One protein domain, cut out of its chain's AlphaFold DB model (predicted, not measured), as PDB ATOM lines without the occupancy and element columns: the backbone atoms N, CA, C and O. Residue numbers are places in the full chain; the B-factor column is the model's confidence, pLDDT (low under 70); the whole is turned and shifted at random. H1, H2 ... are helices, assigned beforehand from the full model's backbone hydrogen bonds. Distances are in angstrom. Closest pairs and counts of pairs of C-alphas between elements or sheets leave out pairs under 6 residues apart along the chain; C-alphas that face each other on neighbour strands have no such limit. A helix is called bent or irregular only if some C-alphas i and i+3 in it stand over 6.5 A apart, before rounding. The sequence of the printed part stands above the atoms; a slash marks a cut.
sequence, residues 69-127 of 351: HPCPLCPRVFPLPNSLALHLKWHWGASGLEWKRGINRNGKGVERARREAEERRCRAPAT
ATOM      1  N   HIS A  69     -21.289 -36.933  67.138       96.69
ATOM      2  CA  HIS A  69     -20.399 -36.394  66.116       96.69
ATOM      3  C   HIS A  69     -20.001 -34.945  66.458       96.69
ATOM      4  O   HIS A  69     -20.768 -34.015  66.180       96.69
ATOM      5  N   PRO A  70     -18.833 -34.715  67.087       97.38
ATOM      6  CA  PRO A  70     -18.375 -33.374  67.444       97.38
ATOM      7  C   PRO A  70     -17.880 -32.591  66.221       97.38
ATOM      8  O   PRO A  70     -17.259 -33.143  65.311       97.38
ATOM      9  N   CYS A  71     -18.134 -31.284  66.209       96.50
ATOM     10  CA  CYS A  71     -17.566 -30.377  65.218       96.50
ATOM     11  C   CYS A  71     -16.088 -30.073  65.539       96.50
ATOM     12  O   CYS A  71     -15.772 -29.743  66.678       96.50
ATOM     13  N   PRO A  72     -15.171 -30.115  64.554       95.75
ATOM     14  CA  PRO A  72     -13.770 -29.743  64.756       95.75
ATOM     15  C   PRO A  72     -13.532 -28.226  64.861       95.75
ATOM     16  O   PRO A  72     -12.435 -27.813  65.218       95.75
ATOM     17  N   LEU A  73     -14.522 -27.392  64.515       94.25
ATOM     18  CA  LEU A  73     -14.385 -25.929  64.454       94.25
ATOM     19  C   LEU A  73     -15.077 -25.205  65.615       94.25
ATOM     20  O   LEU A  73     -14.775 -24.044  65.884       94.25
ATOM     21  N   CYS A  74     -16.014 -25.858  66.304       96.69
ATOM     22  CA  CYS A  74     -16.690 -25.296  67.467       96.69
ATOM     23  C   CYS A  74     -17.120 -26.400  68.442       96.69
ATOM     24  O   CYS A  74     -17.228 -27.557  68.045       96.69
ATOM     25  N   PRO A  75     -17.470 -26.073  69.695       97.44
ATOM     26  CA  PRO A  75     -17.776 -27.070  70.728       97.44
ATOM     27  C   PRO A  75     -19.162 -27.729  70.576       97.44
ATOM     28  O   PRO A  75     -19.715 -28.243  71.544       97.44
ATOM     29  N   ARG A  76     -19.772 -27.691  69.385       97.19
ATOM     30  CA  ARG A  76     -21.095 -28.287  69.152       97.19
ATOM     31  C   ARG A  76     -20.947 -29.760  68.805       97.19
ATOM     32  O   ARG A  76     -20.038 -30.149  68.074       97.19
ATOM     33  N   VAL A  77     -21.886 -30.557  69.295       97.56
ATOM     34  CA  VAL A  77     -21.931 -32.002  69.093       97.56
ATOM     35  C   VAL A  77     -23.284 -32.371  68.499       97.56
ATOM     36  O   VAL A  77     -24.304 -31.792  68.873       97.56
ATOM     37  N   PHE A  78     -23.291 -33.298  67.546       96.44
ATOM     38  CA  PHE A  78     -24.476 -33.652  66.775       96.44
ATOM     39  C   PHE A  78     -24.791 -35.146  66.909       96.44
ATOM     40  O   PHE A  78     -23.875 -35.955  66.793       96.44
ATOM     41  N   PRO A  79     -26.063 -35.541  67.099       95.44
ATOM     42  CA  PRO A  79     -26.445 -36.954  67.180       95.44
ATOM     43  C   PRO A  79     -26.461 -37.642  65.809       95.44
ATOM     44  O   PRO A  79     -26.500 -38.862  65.720       95.44
ATOM     45  N   LEU A  80     -26.463 -36.858  64.726       95.12
ATOM     46  CA  LEU A  80     -26.567 -37.346  63.359       95.12
ATOM     47  C   LEU A  80     -25.391 -36.812  62.531       95.12
ATOM     48  O   LEU A  80     -25.056 -35.627  62.625       95.12
ATOM     49  N   PRO A  81     -24.808 -37.624  61.637       95.06
ATOM     50  CA  PRO A  81     -23.729 -37.167  60.764       95.06
ATOM     51  C   PRO A  81     -24.213 -36.097  59.771       95.06
ATOM     52  O   PRO A  81     -23.455 -35.209  59.387       95.06
ATOM     53  N   ASN A  82     -25.496 -36.135  59.390       94.56
ATOM     54  CA  ASN A  82     -26.091 -35.162  58.474       94.56
ATOM     55  C   ASN A  82     -26.173 -33.753  59.090       94.56
ATOM     56  O   ASN A  82     -25.863 -32.759  58.432       94.56
ATOM     57  N   SER A  83     -26.533 -33.644  60.374       95.69
ATOM     58  CA  SER A  83     -26.575 -32.343  61.047       95.69
ATOM     59  C   SER A  83     -25.173 -31.776  61.272       95.69
ATOM     60  O   SER A  83     -24.994 -30.570  61.095       95.69
ATOM     61  N   LEU A  84     -24.167 -32.624  61.524       95.94
ATOM     62  CA  LEU A  84     -22.764 -32.201  61.510       95.94
ATOM     63  C   LEU A  84     -22.350 -31.664  60.128       95.94
ATOM     64  O   LEU A  84     -21.744 -30.599  60.058       95.94
ATOM     65  N   ALA A  85     -22.693 -32.344  59.028       93.50
ATOM     66  CA  ALA A  85     -22.356 -31.891  57.673       93.50
ATOM     67  C   ALA A  85     -22.976 -30.522  57.335       93.50
ATOM     68  O   ALA A  85     -22.289 -29.633  56.823       93.50
ATOM     69  N   LEU A  86     -24.258 -30.331  57.661       92.75
ATOM     70  CA  LEU A  86     -24.928 -29.039  57.506       92.75
ATOM     71  C   LEU A  86     -24.267 -27.972  58.371       92.75
ATOM     72  O   LEU A  86     -23.989 -26.888  57.877       92.75
ATOM     73  N   HIS A  87     -23.984 -28.272  59.636       94.38
ATOM     74  CA  HIS A  87     -23.325 -27.350  60.553       94.38
ATOM     75  C   HIS A  87     -21.935 -26.924  60.064       94.38
ATOM     76  O   HIS A  87     -21.613 -25.738  60.052       94.38
ATOM     77  N   LEU A  88     -21.142 -27.879  59.594       91.50
ATOM     78  CA  LEU A  88     -19.841 -27.645  58.996       91.50
ATOM     79  C   LEU A  88     -19.938 -26.693  57.783       91.50
ATOM     80  O   LEU A  88     -19.155 -25.754  57.680       91.50
ATOM     81  N   LYS A  89     -20.977 -26.819  56.942       88.94
ATOM     82  CA  LYS A  89     -21.256 -25.866  55.846       88.94
ATOM     83  C   LYS A  89     -21.432 -24.416  56.329       88.94
ATOM     84  O   LYS A  89     -21.067 -23.493  55.603       88.94
ATOM     85  N   TRP A  90     -21.961 -24.197  57.536       88.94
ATOM     86  CA  TRP A  90     -22.081 -22.851  58.114       88.94
ATOM     87  C   TRP A  90     -20.729 -22.259  58.515       88.94
ATOM     88  O   TRP A  90     -20.558 -21.048  58.409       88.94
ATOM     89  N   HIS A  91     -19.768 -23.083  58.938       88.88
ATOM     90  CA  HIS A  91     -18.440 -22.609  59.325       88.88
ATOM     91  C   HIS A  91     -17.627 -22.049  58.157       88.88
ATOM     92  O   HIS A  91     -16.937 -21.048  58.327       88.88
ATOM     93  N   TRP A  92     -17.722 -22.644  56.967       82.19
ATOM     94  CA  TRP A  92     -16.958 -22.192  55.793       82.19
ATOM     95  C   TRP A  92     -17.581 -21.014  55.042       82.19
ATOM     96  O   TRP A  92     -17.307 -20.822  53.862       82.19
ATOM     97  N   GLY A  93     -18.393 -20.187  55.701       56.94
ATOM     98  CA  GLY A  93     -18.679 -18.865  55.141       56.94
ATOM     99  C   GLY A  93     -19.680 -18.851  53.987       56.94
ATOM    100  O   GLY A  93     -19.699 -17.920  53.196       56.94
ATOM    101  N   ALA A  94     -20.618 -19.796  53.959       48.91
ATOM    102  CA  ALA A  94     -21.980 -19.451  53.548       48.91
ATOM    103  C   ALA A  94     -22.825 -19.030  54.766       48.91
ATOM    104  O   ALA A  94     -24.047 -19.170  54.746       48.91
ATOM    105  N   SER A  95     -22.210 -18.554  55.857       58.06
ATOM    106  CA  SER A  95     -22.945 -18.128  57.044       58.06
ATOM    107  C   SER A  95     -23.855 -16.941  56.702       58.06
ATOM    108  O   SER A  95     -23.423 -15.800  56.557       58.06
ATOM    109  N   GLY A  96     -25.141 -17.236  56.544       53.09
ATOM    110  CA  GLY A  96     -26.248 -16.288  56.632       53.09
ATOM    111  C   GLY A  96     -26.636 -15.542  55.358       53.09
ATOM    112  O   GLY A  96     -27.820 -15.527  55.036       53.09
ATOM    113  N   LEU A  97     -25.701 -14.912  54.637       51.75
ATOM    114  CA  LEU A  97     -26.084 -13.876  53.655       51.75
ATOM    115  C   LEU A  97     -25.403 -13.962  52.284       51.75
ATOM    116  O   LEU A  97     -25.958 -13.457  51.307       51.75
ATOM    117  N   GLU A  98     -24.246 -14.615  52.157       53.84
ATOM    118  CA  GLU A  98     -23.513 -14.547  50.887       53.84
ATOM    119  C   GLU A  98     -23.993 -15.557  49.837       53.84
ATOM    120  O   GLU A  98     -24.038 -15.236  48.653       53.84
ATOM    121  N   TRP A  99     -24.498 -16.729  50.238       53.69
ATOM    122  CA  TRP A  99     -25.140 -17.649  49.289       53.69
ATOM    123  C   TRP A  99     -26.412 -17.042  48.666       53.69
ATOM    124  O   TRP A  99     -26.712 -17.315  47.505       53.69
ATOM    125  N   LYS A 100     -27.101 -16.129  49.374       55.09
ATOM    126  CA  LYS A 100     -28.197 -15.316  48.813       55.09
ATOM    127  C   LYS A 100     -27.688 -14.206  47.877       55.09
ATOM    128  O   LYS A 100     -28.382 -13.863  46.924       55.09
ATOM    129  N   ARG A 101     -26.467 -13.692  48.078       58.41
ATOM    130  CA  ARG A 101     -25.776 -12.820  47.101       58.41
ATOM    131  C   ARG A 101     -25.291 -13.592  45.866       58.41
ATOM    132  O   ARG A 101     -25.262 -13.031  44.776       58.41
ATOM    133  N   GLY A 102     -24.947 -14.871  46.015       53.06
ATOM    134  CA  GLY A 102     -24.381 -15.712  44.956       53.06
ATOM    135  C   GLY A 102     -25.390 -16.268  43.946       53.06
ATOM    136  O   GLY A 102     -25.063 -16.359  42.765       53.06
ATOM    137  N   ILE A 103     -26.624 -16.581  44.363       54.53
ATOM    138  CA  ILE A 103     -27.662 -17.134  43.462       54.53
ATOM    139  C   ILE A 103     -28.139 -16.102  42.418       54.53
ATOM    140  O   ILE A 103     -28.672 -16.473  41.378       54.53
ATOM    141  N   ASN A 104     -27.868 -14.810  42.629       52.00
ATOM    142  CA  ASN A 104     -28.143 -13.750  41.657       52.00
ATOM    143  C   ASN A 104     -26.885 -13.196  40.968       52.00
ATOM    144  O   ASN A 104     -26.935 -12.100  40.415       52.00
ATOM    145  N   ARG A 105     -25.767 -13.937  40.925       56.53
ATOM    146  CA  ARG A 105     -24.606 -13.506  40.117       56.53
ATOM    147  C   ARG A 105     -24.938 -13.356  38.635       56.53
ATOM    148  O   ARG A 105     -24.339 -12.521  37.970       56.53
ATOM    149  N   ASN A 106     -25.942 -14.078  38.141       58.97
ATOM    150  CA  ASN A 106     -26.365 -13.944  36.751       58.97
ATOM    151  C   ASN A 106     -27.196 -12.677  36.491       58.97
ATOM    152  O   ASN A 106     -27.596 -12.475  35.351       58.97
ATOM    153  N   GLY A 107     -27.530 -11.857  37.499       62.19
ATOM    154  CA  GLY A 107     -28.339 -10.638  37.339       62.19
ATOM    155  C   GLY A 107     -29.790 -10.875  36.889       62.19
ATOM    156  O   GLY A 107     -30.648 -10.032  37.123       62.19
ATOM    157  N   LYS A 108     -30.110 -12.049  36.327       79.44
ATOM    158  CA  LYS A 108     -31.404 -12.378  35.714       79.44
ATOM    159  C   LYS A 108     -32.576 -12.289  36.692       79.44
ATOM    160  O   LYS A 108     -33.667 -11.915  36.279       79.44
ATOM    161  N   GLY A 109     -32.376 -12.610  37.973       80.19
ATOM    162  CA  GLY A 109     -33.435 -12.483  38.978       80.19
ATOM    163  C   GLY A 109     -33.734 -11.029  39.343       80.19
ATOM    164  O   GLY A 109     -34.895 -10.670  39.509       80.19
ATOM    165  N   VAL A 110     -32.703 -10.179  39.413       79.25
ATOM    166  CA  VAL A 110     -32.871  -8.733  39.633       79.25
ATOM    167  C   VAL A 110     -33.497  -8.080  38.403       79.25
ATOM    168  O   VAL A 110     -34.420  -7.286  38.543       79.25
ATOM    169  N   GLU A 111     -33.071  -8.478  37.204       85.50
ATOM    170  CA  GLU A 111     -33.619  -7.974  35.944       85.50
ATOM    171  C   GLU A 111     -35.092  -8.364  35.761       85.50
ATOM    172  O   GLU A 111     -35.916  -7.534  35.384       85.50
ATOM    173  N   ARG A 112     -35.460  -9.606  36.113       88.25
ATOM    174  CA  ARG A 112     -36.860 -10.052  36.128       88.25
ATOM    175  C   ARG A 112     -37.689  -9.246  37.126       88.25
ATOM    176  O   ARG A 112     -38.754  -8.770  36.757       88.25
ATOM    177  N   ALA A 113     -37.188  -9.047  38.346       85.25
ATOM    178  CA  ALA A 113     -37.879  -8.244  39.354       85.25
ATOM    179  C   ALA A 113     -38.042  -6.776  38.914       85.25
ATOM    180  O   ALA A 113     -39.090  -6.177  39.150       85.25
ATOM    181  N   ARG A 114     -37.037  -6.206  38.233       91.19
ATOM    182  CA  ARG A 114     -37.096  -4.853  37.666       91.19
ATOM    183  C   ARG A 114     -38.135  -4.756  36.546       91.19
ATOM    184  O   ARG A 114     -38.967  -3.855  36.593       91.19
ATOM    185  N   ARG A 115     -38.140  -5.706  35.603       94.62
ATOM    186  CA  ARG A 115     -39.127  -5.781  34.512       94.62
ATOM    187  C   ARG A 115     -40.554  -5.937  35.039       94.62
ATOM    188  O   ARG A 115     -41.455  -5.253  34.579       94.62
ATOM    189  N   GLU A 116     -40.754  -6.790  36.037       94.69
ATOM    190  CA  GLU A 116     -42.066  -7.018  36.652       94.69
ATOM    191  C   GLU A 116     -42.558  -5.794  37.450       94.69
ATOM    192  O   GLU A 116     -43.752  -5.494  37.495       94.69
ATOM    193  N   ALA A 117     -41.643  -5.049  38.080       94.31
ATOM    194  CA  ALA A 117     -41.970  -3.780  38.722       94.31
ATOM    195  C   ALA A 117     -42.344  -2.692  37.697       94.31
ATOM    196  O   ALA A 117     -43.263  -1.911  37.948       94.31
ATOM    197  N   GLU A 118     -41.666  -2.649  36.548       96.00
ATOM    198  CA  GLU A 118     -41.963  -1.725  35.449       96.00
ATOM    199  C   GLU A 118     -43.306  -2.048  34.778       96.00
ATOM    200  O   GLU A 118     -44.133  -1.156  34.600       96.00
ATOM    201  N   GLU A 119     -43.602  -3.327  34.541       95.56
ATOM    202  CA  GLU A 119     -44.898  -3.764  34.017       95.56
ATOM    203  C   GLU A 119     -46.061  -3.368  34.941       95.56
ATOM    204  O   GLU A 119     -47.092  -2.880  34.470       95.56
ATOM    205  N   ARG A 120     -45.895  -3.490  36.268       92.38
ATOM    206  CA  ARG A 120     -46.908  -3.008  37.224       92.38
ATOM    207  C   ARG A 120     -47.119  -1.498  37.147       92.38
ATOM    208  O   ARG A 120     -48.260  -1.054  37.263       92.38
ATOM    209  N   ARG A 121     -46.059  -0.708  36.938       92.25
ATOM    210  CA  ARG A 121     -46.188   0.748  36.744       92.25
ATOM    211  C   ARG A 121     -46.946   1.077  35.460       92.25
ATOM    212  O   ARG A 121     -47.788   1.967  35.492       92.25
ATOM    213  N   CYS A 122     -46.714   0.332  34.379       92.88
ATOM    214  CA  CYS A 122     -47.439   0.508  33.118       92.88
ATOM    215  C   CYS A 122     -48.914   0.079  33.204       92.88
ATOM    216  O   CYS A 122     -49.758   0.698  32.561       92.88
ATOM    217  N   ARG A 123     -49.254  -0.940  34.010       89.94
ATOM    218  CA  ARG A 123     -50.648  -1.402  34.179       89.94
ATOM    219  C   ARG A 123     -51.482  -0.555  35.149       89.94
ATOM    220  O   ARG A 123     -52.693  -0.470  34.971       89.94
ATOM    221  N   ALA A 124     -50.868   0.080  36.151       85.31
ATOM    222  CA  ALA A 124     -51.579   0.867  37.167       85.31
ATOM    223  C   ALA A 124     -52.506   1.989  36.628       85.31
ATOM    224  O   ALA A 124     -53.594   2.149  37.180       85.31
ATOM    225  N   PRO A 125     -52.159   2.762  35.577       80.44
ATOM    226  CA  PRO A 125     -53.052   3.806  35.067       80.44
ATOM    227  C   PRO A 125     -54.197   3.281  34.184       80.44
ATOM    228  O   PRO A 125     -55.182   3.994  33.996       80.44
ATOM    229  N   ALA A 126     -54.110   2.053  33.656       70.12
ATOM    230  CA  ALA A 126     -55.150   1.499  32.786       70.12
ATOM    231  C   ALA A 126     -56.418   1.119  33.572       70.12
ATOM    232  O   ALA A 126     -57.533   1.400  33.141       70.12
ATOM    233  N   THR A 127     -56.259   0.573  34.779       68.31
ATOM    234  CA  THR A 127     -57.389   0.111  35.601       68.31
ATOM    235  C   THR A 127     -58.178   1.236  36.268       68.31
ATOM    236  O   THR A 127     -59.355   1.049  36.565       68.31
TER     237      THR A 127
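AT A GLANCE: This is residues 69 to 127 of the 351 residues of the protein "Transcription factor" of Ganoderma sinense ZZ0214-1 (UniProt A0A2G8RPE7). Three separate helices are strung out one after another along a long open chain, with no core: H1 near one end, the short H2 between, and the long H3 sticking out as a free arm that makes the other end. Before H1 the chain folds back on itself in a small loop, where residues 69 to 70 pair with residues 77 to 78, antiparallel. The printed part has 59 residues, with three named helices in the order H1, H2, H3, no named strand, and the class all helix. It is extended, with a radius of gyration of the C-alphas of 20.5 A and spans of 61 by 22 by 15 A.

HOW THE PARTS SIT: Residues 69 to 80 hold no named element. H1, residues 81 to 91, is apart from H2, residues 98 to 102, and a short link of 6 residues joins them. H3, residues 108 to 127, follows H2 after a tight link of 5 residues, yet these two are also apart. H1 and H3 are apart as well. Residues 96 to 101, of which 98 to 101 belong to H2, stand free, and so do residues 103 to 127, of which 108 to 127 belong to H3. In H1 and H2 every O i to N i+4 pair is within hydrogen-bond range; in H3 13 of 16 are.

IN THESE COORDINATES: H1 begins with C-alpha 81 at (-23.729, -37.167, 60.764) and is 15.6 A long from first to last C-alpha. H2 measures 6.1 A. H3 measures 28.8 A and ends with C-alpha 127 at (-57.389, 0.111, 35.601). H3 is irregular, but only just: C-alphas 122 and 125 are 6.8 A apart.

THE WHOLE: The two C-alphas farthest apart, those of Pro 70 and Ala 126, are 61.4 A from each other. The printed part has no cut and no long link. The mean pLDDT of the printed part is 81.7, with residues 93 to 107 and residue 127 under 70.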